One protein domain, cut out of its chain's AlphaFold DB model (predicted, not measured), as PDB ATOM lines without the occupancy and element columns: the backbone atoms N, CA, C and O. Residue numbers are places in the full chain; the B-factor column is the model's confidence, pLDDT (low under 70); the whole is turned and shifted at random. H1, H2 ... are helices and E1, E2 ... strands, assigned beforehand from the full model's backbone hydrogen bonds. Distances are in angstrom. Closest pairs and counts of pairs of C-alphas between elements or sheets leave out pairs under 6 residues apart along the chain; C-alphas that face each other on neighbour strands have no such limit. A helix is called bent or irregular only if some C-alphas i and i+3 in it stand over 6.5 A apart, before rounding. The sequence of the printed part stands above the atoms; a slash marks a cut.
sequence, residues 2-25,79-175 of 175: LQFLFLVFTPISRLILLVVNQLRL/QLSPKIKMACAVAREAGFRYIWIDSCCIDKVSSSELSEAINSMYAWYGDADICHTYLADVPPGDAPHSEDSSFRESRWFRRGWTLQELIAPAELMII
ATOM      1  N   LEU A   2      44.009 -21.589  57.366       42.75
ATOM      2  CA  LEU A   2      43.268 -21.749  56.107       42.75
ATOM      3  C   LEU A   2      43.205 -20.424  55.327       42.75
ATOM      4  O   LEU A   2      42.727 -19.409  55.851       42.75
ATOM      5  N   GLN A   3      43.703 -20.469  54.091       61.31
ATOM      6  CA  GLN A   3      43.238 -19.615  53.000       61.31
ATOM      7  C   GLN A   3      41.783 -19.996  52.733       61.31
ATOM      8  O   GLN A   3      41.428 -21.172  52.852       61.31
ATOM      9  N   PHE A   4      40.942 -18.986  52.562       69.56
ATOM     10  CA  PHE A   4      39.495 -19.106  52.680       69.56
ATOM     11  C   PHE A   4      38.914 -19.307  51.284       69.56
ATOM     12  O   PHE A   4      39.014 -18.389  50.477       69.56
ATOM     13  N   LEU A   5      38.363 -20.491  51.012       80.69
ATOM     14  CA  LEU A   5      37.649 -20.799  49.778       80.69
ATOM     15  C   LEU A   5      36.148 -20.783  50.061       80.69
ATOM     16  O   LEU A   5      35.694 -21.426  51.009       80.69
ATOM     17  N   PHE A   6      35.383 -20.065  49.249       87.75
ATOM     18  CA  PHE A   6      33.927 -20.142  49.282       87.75
ATOM     19  C   PHE A   6      33.357 -20.296  47.881       87.75
ATOM     20  O   PHE A   6      33.936 -19.835  46.896       87.75
ATOM     21  N   LEU A   7      32.219 -20.975  47.823       87.19
ATOM     22  CA  LEU A   7      31.514 -21.300  46.594       87.19
ATOM     23  C   LEU A   7      30.312 -20.390  46.453       87.19
ATOM     24  O   LEU A   7      29.651 -20.064  47.445       87.19
ATOM     25  N   VAL A   8      30.002 -20.027  45.221       88.62
ATOM     26  CA  VAL A   8      28.881 -19.153  44.921       88.62
ATOM     27  C   VAL A   8      28.006 -19.776  43.840       88.62
ATOM     28  O   VAL A   8      28.499 -20.426  42.919       88.62
ATOM     29  N   PHE A   9      26.689 -19.605  43.989       84.94
ATOM     30  CA  PHE A   9      25.676 -20.225  43.136       84.94
ATOM     31  C   PHE A   9      24.608 -19.200  42.734       84.94
ATOM     32  O   PHE A   9      24.060 -18.479  43.572       84.94
ATOM     33  N   THR A  10      24.279 -19.169  41.447       78.81
ATOM     34  CA  THR A  10      23.386 -18.205  40.798       78.81
ATOM     35  C   THR A  10      21.940 -18.679  40.841       78.81
ATOM     36  O   THR A  10      21.086 -17.911  41.291       78.81
ATOM     37  N   PRO A  11      21.593 -19.934  40.490       79.31
ATOM     38  CA  PRO A  11      20.301 -20.444  40.891       79.31
ATOM     39  C   PRO A  11      20.407 -21.027  42.306       79.31
ATOM     40  O   PRO A  11      21.210 -21.920  42.581       79.31
ATOM     41  N   ILE A  12      19.520 -20.583  43.201       79.62
ATOM     42  CA  ILE A  12      19.389 -21.165  44.548       79.62
ATOM     43  C   ILE A  12      19.163 -22.683  44.492       79.62
ATOM     44  O   ILE A  12      19.527 -23.388  45.421       79.62
ATOM     45  N   SER A  13      18.611 -23.209  43.394       78.19
ATOM     46  CA  SER A  13      18.431 -24.647  43.200       78.19
ATOM     47  C   SER A  13      19.746 -25.427  43.213       78.19
ATOM     48  O   SER A  13      19.744 -26.542  43.722       78.19
ATOM     49  N   ARG A  14      20.864 -24.862  42.729       80.44
ATOM     50  CA  ARG A  14      22.186 -25.510  42.817       80.44
ATOM     51  C   ARG A  14      22.703 -25.535  44.248       80.44
ATOM     52  O   ARG A  14      23.162 -26.574  44.704       80.44
ATOM     53  N   LEU A  15      22.539 -24.436  44.983       82.12
ATOM     54  CA  LEU A  15      22.871 -24.406  46.407       82.12
ATOM     55  C   LEU A  15      21.999 -25.382  47.204       82.12
ATOM     56  O   LEU A  15      22.508 -26.125  48.031       82.12
ATOM     57  N   ILE A  16      20.689 -25.400  46.948       81.88
ATOM     58  CA  ILE A  16      19.766 -26.345  47.577       81.88
ATOM     59  C   ILE A  16      20.172 -27.763  47.214       81.88
ATOM     60  O   ILE A  16      20.165 -28.604  48.094       81.88
ATOM     61  N   LEU A  17      20.553 -28.047  45.969       78.25
ATOM     62  CA  LEU A  17      21.022 -29.373  45.587       78.25
ATOM     63  C   LEU A  17      22.305 -29.747  46.331       78.25
ATOM     64  O   LEU A  17      22.398 -30.866  46.815       78.25
ATOM     65  N   LEU A  18      23.245 -28.814  46.492       82.19
ATOM     66  CA  LEU A  18      24.447 -29.023  47.294       82.19
ATOM     67  C   LEU A  18      24.077 -29.338  48.748       82.19
ATOM     68  O   LEU A  18      24.539 -30.340  49.283       82.19
ATOM     69  N   VAL A  19      23.207 -28.534  49.369       80.50
ATOM     70  CA  VAL A  19      22.756 -28.713  50.761       80.50
ATOM     71  C   VAL A  19      21.939 -29.998  50.925       80.50
ATOM     72  O   VAL A  19      22.151 -30.750  51.865       80.50
ATOM     73  N   VAL A  20      21.032 -30.302  50.001       77.38
ATOM     74  CA  VAL A  20      20.225 -31.529  49.998       77.38
ATOM     75  C   VAL A  20      21.104 -32.745  49.759       77.38
ATOM     76  O   VAL A  20      20.848 -33.779  50.363       77.38
ATOM     77  N   ASN A  21      22.143 -32.643  48.933       72.12
ATOM     78  CA  ASN A  21      23.131 -33.703  48.803       72.12
ATOM     79  C   ASN A  21      23.895 -33.908  50.119       72.12
ATOM     80  O   ASN A  21      24.135 -35.060  50.441       72.12
ATOM     81  N   GLN A  22      24.162 -32.875  50.937       72.25
ATOM     82  CA  GLN A  22      24.634 -33.097  52.321       72.25
ATOM     83  C   GLN A  22      23.592 -33.855  53.151       72.25
ATOM     84  O   GLN A  22      23.887 -34.860  53.785       72.25
ATOM     85  N   LEU A  23      22.344 -33.374  53.139       66.12
ATOM     86  CA  LEU A  23      21.291 -33.868  54.029       66.12
ATOM     87  C   LEU A  23      20.816 -35.283  53.669       66.12
ATOM     88  O   LEU A  23      20.451 -36.050  54.553       66.12
ATOM     89  N   ARG A  24      20.813 -35.658  52.382       62.12
ATOM     90  CA  ARG A  24      20.442 -37.008  51.920       62.12
ATOM     91  C   ARG A  24      21.467 -38.067  52.303       62.12
ATOM     92  O   ARG A  24      21.097 -39.234  52.378       62.12
ATOM     93  N   LEU A  25      22.713 -37.673  52.538       52.81
ATOM     94  CA  LEU A  25      23.740 -38.579  53.034       52.81
ATOM     95  C   LEU A  25      23.555 -38.860  54.543       52.81
ATOM     96  O   LEU A  25      23.967 -39.906  55.031       52.81
ATOM     97  N   GLN A  79      31.084 -11.962  67.442       87.88
ATOM     98  CA  GLN A  79      31.592 -13.316  67.213       87.88
ATOM     99  C   GLN A  79      31.671 -13.672  65.724       87.88
ATOM    100  O   GLN A  79      32.339 -14.643  65.357       87.88
ATOM    101  N   LEU A  80      31.029 -12.895  64.841       87.31
ATOM    102  CA  LEU A  80      31.061 -13.175  63.411       87.31
ATOM    103  C   LEU A  80      32.464 -12.913  62.846       87.31
ATOM    104  O   LEU A  80      32.956 -11.782  62.821       87.31
ATOM    105  N   SER A  81      33.082 -13.978  62.333       88.75
ATOM    106  CA  SER A  81      34.423 -13.949  61.748       88.75
ATOM    107  C   SER A  81      34.561 -12.857  60.675       88.75
ATOM    108  O   SER A  81      33.771 -12.833  59.724       88.75
ATOM    109  N   PRO A  82      35.612 -12.016  60.736       87.56
ATOM    110  CA  PRO A  82      35.897 -11.026  59.698       87.56
ATOM    111  C   PRO A  82      36.024 -11.636  58.296       87.56
ATOM    112  O   PRO A  82      35.637 -11.006  57.317       87.56
ATOM    113  N   LYS A  83      36.505 -12.886  58.193       85.62
ATOM    114  CA  LYS A  83      36.608 -13.604  56.911       85.62
ATOM    115  C   LYS A  83      35.237 -13.878  56.298       85.62
ATOM    116  O   LYS A  83      35.067 -13.696  55.101       85.62
ATOM    117  N   ILE A  84      34.260 -14.258  57.124       89.19
ATOM    118  CA  ILE A  84      32.884 -14.497  56.673       89.19
ATOM    119  C   ILE A  84      32.238 -13.172  56.259       89.19
ATOM    120  O   ILE A  84      31.616 -13.107  55.203       89.19
ATOM    121  N   LYS A  85      32.437 -12.093  57.037       89.69
ATOM    122  CA  LYS A  85      31.958 -10.746  56.666       89.69
ATOM    123  C   LYS A  85      32.501 -10.323  55.298       89.69
ATOM    124  O   LYS A  85      31.725  -9.883  54.454       89.69
ATOM    125  N   MET A  86      33.802 -10.513  55.072       88.56
ATOM    126  CA  MET A  86      34.451 -10.188  53.801       88.56
ATOM    127  C   MET A  86      33.932 -11.053  52.649       88.56
ATOM    128  O   MET A  86      33.573 -10.521  51.607       88.56
ATOM    129  N   ALA A  87      33.812 -12.367  52.842       89.62
ATOM    130  CA  ALA A  87      33.283 -13.271  51.821       89.62
ATOM    131  C   ALA A  87      31.857 -12.900  51.394       89.62
ATOM    132  O   ALA A  87      31.550 -12.835  50.207       89.62
ATOM    133  N   CYS A  88      30.998 -12.574  52.364       90.19
ATOM    134  CA  CYS A  88      29.660 -12.064  52.094       90.19
ATOM    135  C   CYS A  88      29.675 -10.732  51.332       90.19
ATOM    136  O   CYS A  88      28.798 -10.507  50.500       90.19
ATOM    137  N   ALA A  89      30.627  -9.840  51.627       90.12
ATOM    138  CA  ALA A  89      30.771  -8.573  50.918       90.12
ATOM    139  C   ALA A  89      31.183  -8.802  49.455       90.12
ATOM    140  O   ALA A  89      30.497  -8.305  48.566       90.12
ATOM    141  N   VAL A  90      32.208  -9.628  49.217       89.38
ATOM    142  CA  VAL A  90      32.692  -9.986  47.873       89.38
ATOM    143  C   VAL A  90      31.589 -10.639  47.044       89.38
ATOM    144  O   VAL A  90      31.315 -10.213  45.927       89.38
ATOM    145  N   ALA A  91      30.891 -11.628  47.604       89.44
ATOM    146  CA  ALA A  91      29.810 -12.297  46.888       89.44
ATOM    147  C   ALA A  91      28.660 -11.346  46.538       89.44
ATOM    148  O   ALA A  91      28.090 -11.430  45.451       89.44
ATOM    149  N   ARG A  92      28.331 -10.419  47.446       90.06
ATOM    150  CA  ARG A  92      27.288  -9.415  47.217       90.06
ATOM    151  C   ARG A  92      27.687  -8.417  46.134       90.06
ATOM    152  O   ARG A  92      26.844  -8.078  45.310       90.06
ATOM    153  N   GLU A  93      28.935  -7.956  46.138       89.94
ATOM    154  CA  GLU A  93      29.473  -7.064  45.105       89.94
ATOM    155  C   GLU A  93      29.464  -7.739  43.726       89.94
ATOM    156  O   GLU A  93      29.085  -7.116  42.738       89.94
ATOM    157  N   ALA A  94      29.744  -9.042  43.682       85.19
ATOM    158  CA  ALA A  94      29.634  -9.863  42.481       85.19
ATOM    159  C   ALA A  94      28.182 -10.252  42.102       85.19
ATOM    160  O   ALA A  94      27.968 -10.971  41.130       85.19
ATOM    161  N   GLY A  95      27.165  -9.765  42.826       88.88
ATOM    162  CA  GLY A  95      25.747  -9.938  42.476       88.88
ATOM    163  C   GLY A  95      25.096 -11.230  42.979       88.88
ATOM    164  O   GLY A  95      23.955 -11.532  42.620       88.88
ATOM    165  N   PHE A  96      25.773 -11.985  43.841       87.50
ATOM    166  CA  PHE A  96      25.270 -13.256  44.343       87.50
ATOM    167  C   PHE A  96      24.558 -13.119  45.687       87.50
ATOM    168  O   PHE A  96      24.956 -12.368  46.579       87.50
ATOM    169  N   ARG A  97      23.480 -13.894  45.849       87.25
ATOM    170  CA  ARG A  97      22.672 -13.893  47.080       87.25
ATOM    171  C   ARG A  97      23.080 -14.951  48.092       87.25
ATOM    172  O   ARG A  97      22.746 -14.807  49.265       87.25
ATOM    173  N   TYR A  98      23.759 -16.000  47.645       87.31
ATOM    174  CA  TYR A  98      24.101 -17.136  48.484       87.31
ATOM    175  C   TYR A  98      25.540 -17.559  48.259       87.31
ATOM    176  O   TYR A  98      26.001 -17.611  47.123       87.31
ATOM    177  N   ILE A  99      26.198 -17.916  49.354       90.50
ATOM    178  CA  ILE A  99      27.525 -18.515  49.356       90.50
ATOM    179  C   ILE A  99      27.510 -19.770  50.212       90.50
ATOM    180  O   ILE A  99      26.725 -19.879  51.155       90.50
ATOM    181  N   TRP A 100      28.410 -20.688  49.901       91.50
ATOM    182  CA  TRP A 100      28.707 -21.845  50.723       91.50
ATOM    183  C   TRP A 100      30.156 -21.761  51.198       91.50
ATOM    184  O   TRP A 100      31.063 -21.485  50.413       91.50
ATOM    185  N   ILE A 101      30.364 -21.974  52.495       89.75
ATOM    186  CA  ILE A 101      31.672 -21.892  53.148       89.75
ATOM    187  C   ILE A 101      31.869 -23.185  53.937       89.75
ATOM    188  O   ILE A 101      31.103 -23.468  54.857       89.75
ATOM    189  N   ASP A 102      32.926 -23.933  53.628       86.81
ATOM    190  CA  ASP A 102      33.227 -25.245  54.218       86.81
ATOM    191  C   ASP A 102      33.221 -25.232  55.758       86.81
ATOM    192  O   ASP A 102      32.648 -26.091  56.419       86.81
ATOM    193  N   SER A 103      33.826 -24.204  56.346       84.00
ATOM    194  CA  SER A 103      33.962 -24.025  57.788       84.00
ATOM    195  C   SER A 103      32.661 -23.640  58.489       84.00
ATOM    196  O   SER A 103      32.602 -23.748  59.710       84.00
ATOM    197  N   CYS A 104      31.644 -23.212  57.738       87.31
ATOM    198  CA  CYS A 104      30.317 -22.890  58.257       87.31
ATOM    199  C   CYS A 104      29.297 -23.998  57.987       87.31
ATOM    200  O   CYS A 104      28.341 -24.132  58.743       87.31
ATOM    201  N   CYS A 105      29.467 -24.735  56.891       88.31
ATOM    202  CA  CYS A 105      28.441 -25.623  56.357       88.31
ATOM    203  C   CYS A 105      28.745 -27.114  56.531       88.31
ATOM    204  O   CYS A 105      27.865 -27.909  56.226       88.31
ATOM    205  N   ILE A 106      29.953 -27.482  56.972       87.31
ATOM    206  CA  ILE A 106      30.316 -28.866  57.307       87.31
ATOM    207  C   ILE A 106      30.428 -28.986  58.826       87.31
ATOM    208  O   ILE A 106      31.284 -28.333  59.439       87.31
ATOM    209  N   ASP A 107      29.631 -29.867  59.425       86.81
ATOM    210  CA  ASP A 107      29.838 -30.300  60.801       86.81
ATOM    211  C   ASP A 107      31.060 -31.223  60.886       86.81
ATOM    212  O   ASP A 107      31.063 -32.383  60.474       86.81
ATOM    213  N   LYS A 108      32.133 -30.691  61.470       86.62
ATOM    214  CA  LYS A 108      33.396 -31.414  61.663       86.62
ATOM    215  C   LYS A 108      33.377 -32.319  62.900       86.62
ATOM    216  O   LYS A 108      34.333 -33.066  63.099       86.62
ATOM    217  N   VAL A 109      32.339 -32.237  63.739       91.38
ATOM    218  CA  VAL A 109      32.146 -33.111  64.908       91.38
ATOM    219  C   VAL A 109      31.508 -34.437  64.483       91.38
ATOM    220  O   VAL A 109      31.852 -35.490  65.023       91.38
ATOM    221  N   SER A 110      30.637 -34.402  63.476       90.12
ATOM    222  CA  SER A 110      30.062 -35.582  62.835       90.12
ATOM    223  C   SER A 110      31.082 -36.242  61.902       90.12
ATOM    224  O   SER A 110      31.367 -35.760  60.809       90.12
ATOM    225  N   SER A 111      31.656 -37.373  62.318       89.75
ATOM    226  CA  SER A 111      32.654 -38.087  61.508       89.75
ATOM    227  C   SER A 111      32.089 -38.627  60.192       89.75
ATOM    228  O   SER A 111      32.821 -38.692  59.201       89.75
ATOM    229  N   SER A 112      30.806 -39.001  60.164       89.75
ATOM    230  CA  SER A 112      30.116 -39.429  58.945       89.75
ATOM    231  C   SER A 112      29.923 -38.268  57.977       89.75
ATOM    232  O   SER A 112      30.373 -38.380  56.841       89.75
ATOM    233  N   GLU A 113      29.386 -37.134  58.442       87.94
ATOM    234  CA  GLU A 113      29.223 -35.944  57.595       87.94
ATOM    235  C   GLU A 113      30.574 -35.443  57.084       87.94
ATOM    236  O   GLU A 113      30.736 -35.187  55.895       87.94
ATOM    237  N   LEU A 114      31.584 -35.377  57.955       89.12
ATOM    238  CA  LEU A 114      32.926 -34.963  57.563       89.12
ATOM    239  C   LEU A 114      33.510 -35.872  56.472       89.12
ATOM    240  O   LEU A 114      34.104 -35.377  55.515       89.12
ATOM    241  N   SER A 115      33.355 -37.191  56.607       89.75
ATOM    242  CA  SER A 115      33.866 -38.155  55.623       89.75
ATOM    243  C   SER A 115      33.137 -38.032  54.286       89.75
ATOM    244  O   SER A 115      33.758 -38.054  53.224       89.75
ATOM    245  N   GLU A 116      31.820 -37.877  54.325       88.00
ATOM    246  CA  GLU A 116      30.985 -37.674  53.143       88.00
ATOM    247  C   GLU A 116      31.310 -36.361  52.442       88.00
ATOM    248  O   GLU A 116      31.429 -36.327  51.212       88.00
ATOM    249  N   ALA A 117      31.543 -35.309  53.223       89.00
ATOM    250  CA  ALA A 117      31.921 -34.023  52.690       89.00
ATOM    251  C   ALA A 117      33.278 -34.067  52.006       89.00
ATOM    252  O   ALA A 117      33.399 -33.646  50.857       89.00
ATOM    253  N   ILE A 118      34.264 -34.692  52.644       87.62
ATOM    254  CA  ILE A 118      35.579 -34.958  52.052       87.62
ATOM    255  C   ILE A 118      35.458 -35.665  50.695       87.62
ATOM    256  O   ILE A 118      36.129 -35.272  49.742       87.62
ATOM    257  N   ASN A 119      34.578 -36.663  50.583       90.38
ATOM    258  CA  ASN A 119      34.390 -37.423  49.345       90.38
ATOM    259  C   ASN A 119      33.629 -36.652  48.251       90.38
ATOM    260  O   ASN A 119      33.637 -37.068  47.094       90.38
ATOM    261  N   SER A 120      32.982 -35.542  48.602       89.69
ATOM    262  CA  SER A 120      32.080 -34.808  47.713       89.69
ATOM    263  C   SER A 120      32.586 -33.410  47.341       89.69
ATOM    264  O   SER A 120      32.126 -32.840  46.353       89.69
ATOM    265  N   MET A 121      33.563 -32.866  48.075       88.69
ATOM    266  CA  MET A 121      34.096 -31.512  47.875       88.69
ATOM    267  C   MET A 121      34.564 -31.243  46.444       88.69
ATOM    268  O   MET A 121      34.257 -30.183  45.908       88.69
ATOM    269  N   TYR A 122      35.244 -32.200  45.802       91.00
ATOM    270  CA  TYR A 122      35.670 -32.045  44.408       91.00
ATOM    271  C   TYR A 122      34.474 -31.777  43.480       91.00
ATOM    272  O   TYR A 122      34.519 -30.869  42.654       91.00
ATOM    273  N   ALA A 123      33.387 -32.537  43.639       90.94
ATOM    274  CA  ALA A 123      32.181 -32.353  42.838       90.94
ATOM    275  C   ALA A 123      31.511 -31.006  43.139       90.94
ATOM    276  O   ALA A 123      31.132 -30.295  42.216       90.94
ATOM    277  N   TRP A 124      31.430 -30.604  44.410       90.81
ATOM    278  CA  TRP A 124      30.836 -29.313  44.777       90.81
ATOM    279  C   TRP A 124      31.619 -28.119  44.243       90.81
ATOM    280  O   TRP A 124      31.012 -27.126  43.852       90.81
ATOM    281  N   TYR A 125      32.947 -28.215  44.212       91.44
ATOM    282  CA  TYR A 125      33.803 -27.207  43.596       91.44
ATOM    283  C   TYR A 125      33.553 -27.111  42.090       91.44
ATOM    284  O   TYR A 125      33.428 -26.005  41.575       91.44
ATOM    285  N   GLY A 126      33.412 -28.246  41.400       91.50
ATOM    286  CA  GLY A 126      33.090 -28.272  39.969       91.50
ATOM    287  C   GLY A 126      31.665 -27.825  39.624       91.50
ATOM    288  O   GLY A 126      31.441 -27.296  38.539       91.50
ATOM    289  N   ASP A 127      30.712 -28.000  40.541       90.06
ATOM    290  CA  ASP A 127      29.314 -27.591  40.357       90.06
ATOM    291  C   ASP A 127      29.043 -26.123  40.732       90.06
ATOM    292  O   ASP A 127      27.965 -25.595  40.415       90.06
ATOM    293  N   ALA A 128      29.984 -25.475  41.423       90.88
ATOM    294  CA  ALA A 128      29.920 -24.057  41.750       90.88
ATOM    295  C   ALA A 128      30.014 -23.197  40.489       90.88
ATOM    296  O   ALA A 128      30.745 -23.523  39.555       90.88
ATOM    297  N   ASP A 129      29.292 -22.075  40.478       90.44
ATOM    298  CA  ASP A 129      29.388 -21.138  39.357       90.44
ATOM    299  C   ASP A 129      30.716 -20.374  39.420       90.44
ATOM    300  O   ASP A 129      31.356 -20.160  38.398       90.44
ATOM    301  N   ILE A 130      31.151 -20.011  40.630       91.19
ATOM    302  CA  ILE A 130      32.472 -19.438  40.888       91.19
ATOM    303  C   ILE A 130      32.972 -19.860  42.268       91.19
ATOM    304  O   ILE A 130      32.213 -19.951  43.242       91.19
ATOM    305  N   CYS A 131      34.275 -20.105  42.345       93.19
ATOM    306  CA  CYS A 131      35.001 -20.307  43.585       93.19
ATOM    307  C   CYS A 131      35.869 -19.080  43.866       93.19
ATOM    308  O   CYS A 131      36.658 -18.671  43.018       93.19
ATOM    309  N   HIS A 132      35.773 -18.509  45.063       90.56
ATOM    310  CA  HIS A 132      36.653 -17.422  45.491       90.56
ATOM    311  C   HIS A 132      37.643 -17.916  46.531       90.56
ATOM    312  O   HIS A 132      37.226 -18.470  47.548       90.56
ATOM    313  N   THR A 133      38.934 -17.666  46.315       90.00
ATOM    314  CA  THR A 133      39.999 -18.016  47.260       90.00
ATOM    315  C   THR A 133      40.728 -16.775  47.756       90.00
ATOM    316  O   THR A 133      41.215 -15.973  46.965       90.00
ATOM    317  N   TYR A 134      40.826 -16.619  49.076       88.44
ATOM    318  CA  TYR A 134      41.615 -15.554  49.694       88.44
ATOM    319  C   TYR A 134      43.004 -16.050  50.097       88.44
ATOM    320  O   TYR A 134      43.140 -16.902  50.993       88.44
ATOM    321  N   LEU A 135      44.041 -15.457  49.503       89.50
ATOM    322  CA  LEU A 135      45.440 -15.815  49.729       89.50
ATOM    323  C   LEU A 135      46.186 -14.697  50.465       89.50
ATOM    324  O   LEU A 135      46.740 -13.801  49.854       89.50
ATOM    325  N   ALA A 136      46.268 -14.768  51.800       88.94
ATOM    326  CA  ALA A 136      46.852 -13.671  52.597       88.94
ATOM    327  C   ALA A 136      48.346 -13.361  52.328       88.94
ATOM    328  O   ALA A 136      48.870 -12.390  52.856       88.94
ATOM    329  N   ASP A 137      49.058 -14.246  51.630       90.81
ATOM    330  CA  ASP A 137      50.451 -14.097  51.185       90.81
ATOM    331  C   ASP A 137      50.589 -13.640  49.724       90.81
ATOM    332  O   ASP A 137      51.709 -13.500  49.243       90.81
ATOM    333  N   VAL A 138      49.476 -13.398  49.033       91.31
ATOM    334  CA  VAL A 138      49.445 -12.881  47.665       91.31
ATOM    335  C   VAL A 138      48.846 -11.474  47.720       91.31
ATOM    336  O   VAL A 138      47.758 -11.300  48.270       91.31
ATOM    337  N   PRO A 139      49.551 -10.440  47.231       89.56
ATOM    338  CA  PRO A 139      49.036  -9.083  47.258       89.56
ATOM    339  C   PRO A 139      47.856  -8.921  46.282       89.56
ATOM    340  O   PRO A 139      47.823  -9.575  45.236       89.56
ATOM    341  N   PRO A 140      46.903  -8.017  46.572       85.00
ATOM    342  CA  PRO A 140      45.833  -7.691  45.636       85.00
ATOM    343  C   PRO A 140      46.394  -7.211  44.293       85.00
ATOM    344  O   PRO A 140      47.322  -6.402  44.257       85.00
ATOM    345  N   GLY A 141      45.810  -7.686  43.192       84.88
ATOM    346  CA  GLY A 141      46.237  -7.317  41.838       84.88
ATOM    347  C   GLY A 141      47.496  -8.032  41.338       84.88
ATOM    348  O   GLY A 141      47.971  -7.702  40.253       84.88
ATOM    349  N   ASP A 142      48.025  -9.007  42.086       89.38
ATOM    350  CA  ASP A 142      49.039  -9.922  41.563       89.38
ATOM    351  C   ASP A 142      48.502 -10.639  40.316       89.38
ATOM    352  O   ASP A 142      47.331 -11.013  40.258       89.38
ATOM    353  N   ALA A 143      49.353 -10.812  39.307       88.19
ATOM    354  CA  ALA A 143      48.983 -11.455  38.053       88.19
ATOM    355  C   ALA A 143      49.441 -12.922  38.087       88.19
ATOM    356  O   ALA A 143      50.626 -13.161  37.850       88.19
ATOM    357  N   PRO A 144      48.548 -13.913  38.300       87.31
ATOM    358  CA  PRO A 144      48.940 -15.309  38.551       87.31
ATOM    359  C   PRO A 144      49.779 -15.952  37.437       87.31
ATOM    360  O   PRO A 144      50.491 -16.930  37.659       87.31
ATOM    361  N   HIS A 145      49.677 -15.412  36.220       88.12
ATOM    362  CA  HIS A 145      50.383 -15.892  35.032       88.12
ATOM    363  C   HIS A 145      51.770 -15.261  34.831       88.12
ATOM    364  O   HIS A 145      52.509 -15.726  33.966       88.12
ATOM    365  N   SER A 146      52.128 -14.226  35.598       92.50
ATOM    366  CA  SER A 146      53.463 -13.620  35.546       92.50
ATOM    367  C   SER A 146      54.517 -14.572  36.114       92.50
ATOM    368  O   SER A 146      54.230 -15.342  37.032       92.50
ATOM    369  N   GLU A 147      55.744 -14.519  35.595       91.00
ATOM    370  CA  GLU A 147      56.857 -15.331  36.107       91.00
ATOM    371  C   GLU A 147      57.213 -14.955  37.553       91.00
ATOM    372  O   GLU A 147      57.421 -15.845  38.374       91.00
ATOM    373  N   ASP A 148      57.153 -13.662  37.885       91.88
ATOM    374  CA  ASP A 148      57.491 -13.113  39.209       91.88
ATOM    375  C   ASP A 148      56.284 -13.019  40.166       91.88
ATOM    376  O   ASP A 148      56.297 -12.281  41.152       91.88
ATOM    377  N   SER A 149      55.196 -13.726  39.856       93.56
ATOM    378  CA  SER A 149      53.946 -13.655  40.615       93.56
ATOM    379  C   SER A 149      54.084 -14.250  42.017       93.56
ATOM    380  O   SER A 149      54.513 -15.394  42.194       93.56
ATOM    381  N   SER A 150      53.620 -13.503  43.023       93.12
ATOM    382  CA  SER A 150      53.579 -13.979  44.413       93.12
ATOM    383  C   SER A 150      52.635 -15.171  44.589       93.12
ATOM    384  O   SER A 150      52.850 -15.999  45.476       93.12
ATOM    385  N   PHE A 151      51.619 -15.301  43.726       91.88
ATOM    386  CA  PHE A 151      50.756 -16.476  43.664       91.88
ATOM    387  C   PHE A 151      51.568 -17.764  43.554       91.88
ATOM    388  O   PHE A 151      51.336 -18.669  44.349       91.88
ATOM    389  N   ARG A 152      52.551 -17.828  42.642       91.44
ATOM    390  CA  ARG A 152      53.348 -19.037  42.347       91.44
ATOM    391  C   ARG A 152      54.132 -19.547  43.554       91.44
ATOM    392  O   ARG A 152      54.286 -20.753  43.721       91.44
ATOM    393  N   GLU A 153      54.555 -18.631  44.420       91.94
ATOM    394  CA  GLU A 153      55.293 -18.926  45.651       91.94
ATOM    395  C   GLU A 153      54.388 -19.056  46.885       91.94
ATOM    396  O   GLU A 153      54.869 -19.251  48.012       91.94
ATOM    397  N   SER A 154      53.066 -18.975  46.694       92.38
ATOM    398  CA  SER A 154      52.125 -19.010  47.799       92.38
ATOM    399  C   SER A 154      52.267 -20.296  48.607       92.38
ATOM    400  O   SER A 154      52.350 -21.417  48.092       92.38
ATOM    401  N   ARG A 155      52.157 -20.157  49.932       91.88
ATOM    402  CA  ARG A 155      52.028 -21.291  50.855       91.88
ATOM    403  C   ARG A 155      50.813 -22.168  50.543       91.88
ATOM    404  O   ARG A 155      50.745 -23.275  51.077       91.88
ATOM    405  N   TRP A 156      49.870 -21.692  49.720       90.06
ATOM    406  CA  TRP A 156      48.733 -22.479  49.255       90.06
ATOM    407  C   TRP A 156      49.205 -23.786  48.635       90.06
ATOM    408  O   TRP A 156      48.774 -24.843  49.079       90.06
ATOM    409  N   PHE A 157      50.202 -23.758  47.749       90.75
ATOM    410  CA  PHE A 157      50.712 -24.950  47.061       90.75
ATOM    411  C   PHE A 157      51.346 -26.010  47.973       90.75
ATOM    412  O   PHE A 157      51.566 -27.139  47.545       90.75
ATOM    413  N   ARG A 158      51.601 -25.689  49.247       90.06
ATOM    414  CA  ARG A 158      52.134 -26.637  50.239       90.06
ATOM    415  C   ARG A 158      51.039 -27.384  51.016       90.06
ATOM    416  O   ARG A 158      51.360 -28.183  51.893       90.06
ATOM    417  N   ARG A 159      49.754 -27.118  50.752       88.00
ATOM    418  CA  ARG A 159      48.620 -27.762  51.441       88.00
ATOM    419  C   ARG A 159      48.105 -28.956  50.636       88.00
ATOM    420  O   ARG A 159      47.997 -28.893  49.419       88.00
ATOM    421  N   GLY A 160      47.701 -30.020  51.335       85.19
ATOM    422  CA  GLY A 160      47.204 -31.251  50.702       85.19
ATOM    423  C   GLY A 160      45.897 -31.106  49.908       85.19
ATOM    424  O   GLY A 160      45.606 -31.952  49.074       85.19
ATOM    425  N   TRP A 161      45.131 -30.034  50.133       86.00
ATOM    426  CA  TRP A 161      43.841 -29.786  49.470       86.00
ATOM    427  C   TRP A 161      43.930 -28.905  48.221       86.00
ATOM    428  O   TRP A 161      43.005 -28.883  47.414       86.00
ATOM    429  N   THR A 162      45.060 -28.231  48.015       89.69
ATOM    430  CA  THR A 162      45.203 -27.174  47.006       89.69
ATOM    431  C   THR A 162      44.968 -27.649  45.591       89.69
ATOM    432  O   THR A 162      44.371 -26.929  44.806       89.69
ATOM    433  N   LEU A 163      45.401 -28.868  45.261       89.56
ATOM    434  CA  LEU A 163      45.203 -29.391  43.916       89.56
ATOM    435  C   LEU A 163      43.714 -29.428  43.562       89.56
ATOM    436  O   LEU A 163      43.333 -28.937  42.510       89.56
ATOM    437  N   GLN A 164      42.880 -29.955  44.459       89.56
ATOM    438  CA  GLN A 164      41.438 -30.044  44.232       89.56
ATOM    439  C   GLN A 164      40.790 -28.656  44.229       89.56
ATOM    440  O   GLN A 164      39.988 -28.368  43.351       89.56
ATOM    441  N   GLU A 165      41.180 -27.783  45.162       90.38
ATOM    442  CA  GLU A 165      40.696 -26.396  45.221       90.38
ATOM    443  C   GLU A 165      41.059 -25.583  43.962       90.38
ATOM    444  O   GLU A 165      40.362 -24.630  43.630       90.38
ATOM    445  N   LEU A 166      42.136 -25.957  43.260       90.31
ATOM    446  CA  LEU A 166      42.612 -25.280  42.055       90.31
ATOM    447  C   LEU A 166      42.003 -25.833  40.762       90.31
ATOM    448  O   LEU A 166      41.690 -25.049  39.873       90.31
ATOM    449  N   ILE A 167      41.884 -27.159  40.626       93.19
ATOM    450  CA  ILE A 167      41.515 -27.792  39.342       93.19
ATOM    451  C   ILE A 167      40.048 -28.204  39.247       93.19
ATOM    452  O   ILE A 167      39.575 -28.463  38.144       93.19
ATOM    453  N   ALA A 168      39.358 -28.357  40.377       93.94
ATOM    454  CA  ALA A 168      37.960 -28.763  40.365       93.94
ATOM    455  C   ALA A 168      37.022 -27.637  39.897       93.94
ATOM    456  O   ALA A 168      36.138 -27.937  39.094       93.94
ATOM    457  N   PRO A 169      37.187 -26.372  40.342       93.56
ATOM    458  CA  PRO A 169      36.342 -25.277  39.877       93.56
ATOM    459  C   PRO A 169      36.460 -25.036  38.373       93.56
ATOM    460  O   PRO A 169      37.562 -25.018  37.827       93.56
ATOM    461  N   ALA A 170      35.332 -24.750  37.721       93.12
ATOM    462  CA  ALA A 170      35.340 -24.217  36.359       93.12
ATOM    463  C   ALA A 170      35.867 -22.771  36.320       93.12
ATOM    464  O   ALA A 170      36.559 -22.384  35.379       93.12
ATOM    465  N   GLU A 171      35.565 -21.993  37.362       92.25
ATOM    466  CA  GLU A 171      36.030 -20.622  37.540       92.25
ATOM    467  C   GLU A 171      36.539 -20.423  38.974       92.25
ATOM    468  O   GLU A 171      35.818 -20.654  39.950       92.25
ATOM    469  N   LEU A 172      37.798 -19.997  39.097       90.62
ATOM    470  CA  LEU A 172      38.449 -19.677  40.363       90.62
ATOM    471  C   LEU A 172      38.957 -18.233  40.325       90.62
ATOM    472  O   LEU A 172      39.809 -17.893  39.505       90.62
ATOM    473  N   MET A 173      38.490 -17.409  41.259       89.44
ATOM    474  CA  MET A 173      38.946 -16.035  41.437       89.44
ATOM    475  C   MET A 173      39.740 -15.893  42.737       89.44
ATOM    476  O   MET A 173      39.263 -16.233  43.822       89.44
ATOM    477  N   ILE A 174      40.955 -15.359  42.627       87.38
ATOM    478  CA  ILE A 174      41.804 -15.025  43.773       87.38
ATOM    479  C   ILE A 174      41.466 -13.599  44.213       87.38
ATOM    480  O   ILE A 174      41.430 -12.695  43.377       87.38
ATOM    481  N   ILE A 175      41.207 -13.420  45.508       81.62
ATOM    482  CA  ILE A 175      40.803 -12.152  46.138       81.62
ATOM    483  C   ILE A 175      41.705 -11.787  47.315       81.62
ATOM    484  O   ILE A 175      42.323 -12.706  47.904       81.62
TER     485      ILE A 175
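What this domain is: This is residues 2 to 25 and 79 to 175 of the 175 residues of the protein "HET domain-containing protein" of Dichomitus squalens (strain LYAD-421) (UniProt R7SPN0). A small twisted sheet of four strands sits in the middle, with H2 covering one face; on the side away from H2 a row of three helices, H1, H4 and H6, passes by and meets the sheet only with parts of their length. Residues 135 to 154 loop away from this body toward one end of the longest span, and the short H5 follows them. The printed part has 121 residues, with six named helices and four named strands in the order E1 H1 H2 E2 H3 H4 E3 H5 H6 E4. The sheet's order is E2 E1 E3 E4, mixed, and the class is mixed, helices and strands. The whole is compact, with a radius of gyration of the C-alphas of 14.7 A and spans of 46 by 32 by 31 A.

Where its parts are: The inner strands of the sheet are E1, residues 4 to 8, 13.1 A long from C-alpha 4 at (39.495, -19.106, 52.680), and E3, residues 130 to 134, 13.3 A long. The edge strands are E2, residues 99 to 101, and E4, residues 172 to 174, which ends at C-alpha 174 at (41.804, -15.025, 43.773). The longest helix is H4, residues 111 to 127, 23.8 A from C-alpha 111 at (32.654, -38.087, 61.508) to C-alpha 127. H4 is irregular, with C-alphas 119 and 122 7.4 A apart, and it has a kink of 52 degrees near residue 120. H1, residues 12 to 25, is 19.9 A long, and H2, residues 82 to 93, is 16.4 A long. The shorter helices are H3, residues 102 to 105, H5, residues 155 to 158, and H6, residues 162 to 167.

How they stand to each other: E1 and E3 are antiparallel at 162 degrees, with N 6 and O 132 within hydrogen-bond range at 3.0 A and N 132 and O 6 at 2.9 A. E2 and E1 are antiparallel at 147 degrees, with N 100 and O 7 at 2.8 A. E3 and E4 are parallel at 27 degrees, with N 173 and O 131 at 2.8 A. From edge to edge the strands' lines turn by 75 degrees. H2 is on one face of the sheet, two layers of helix and sheet, at a height over the sheet of 9.2 A. It lies over E1, and its line stands at 32 degrees to E1 on the local plane, only just slantwise to the strands. The closest C-alphas of H2 and E1 are those of Ala 91 and Val 8, 7.2 A apart. H1 only grazes the sheet with residues 12 to 19, H3 with 102 to 103, H4 with 124 to 127 and H6 with 165 to 166. H1 and H4 touch, closest at the C-alphas of Leu 18 and Trp 124, 6.9 A, at a shallow tilt of 29 degrees, opposite ways. H4, with residues 122 to 125 alone, and H6 only just touch, with 3 pairs of C-alphas within 8 A; the closest are those of Tyr 122 and Gln 164, 6.1 A. Their tilt of 35.2 degrees is only just steep, and they run the same way. H5 is not on the sheet; it is close to H6 but not clearly touching, with the C-alphas of Trp 156 and Thr 162 closest at 6.3 A. H2 is apart from H4 and H6. E3, H5, H6 and E4 form a strand-helix-strand unit, two parallel neighbour strands with helices between, and its crossover is right-handed. E2, H3, H4 and E3 form a split one, with E1 between its strands in the sheet, also right-handed. Every O i to N i+4 pair is within hydrogen-bond range in H2 and H6, against 9 of 10 in H1 and 11 of 13 in H4; H3 and H5 are too short for such a pair.

The domain as a whole: The two C-alphas farthest apart are those of Arg 24 and Asp 148, 45.9 A. Residues 26 to 78 are not printed, and C-alphas 25 and 79 are 30.0 A apart across this cut. Of the links printed whole, E3 to H5 is long, with 20 residues, and the others are tight. The mean pLDDT of the printed part is 86.7; residues 2 to 4 and 23 to 25 of the model are under 70.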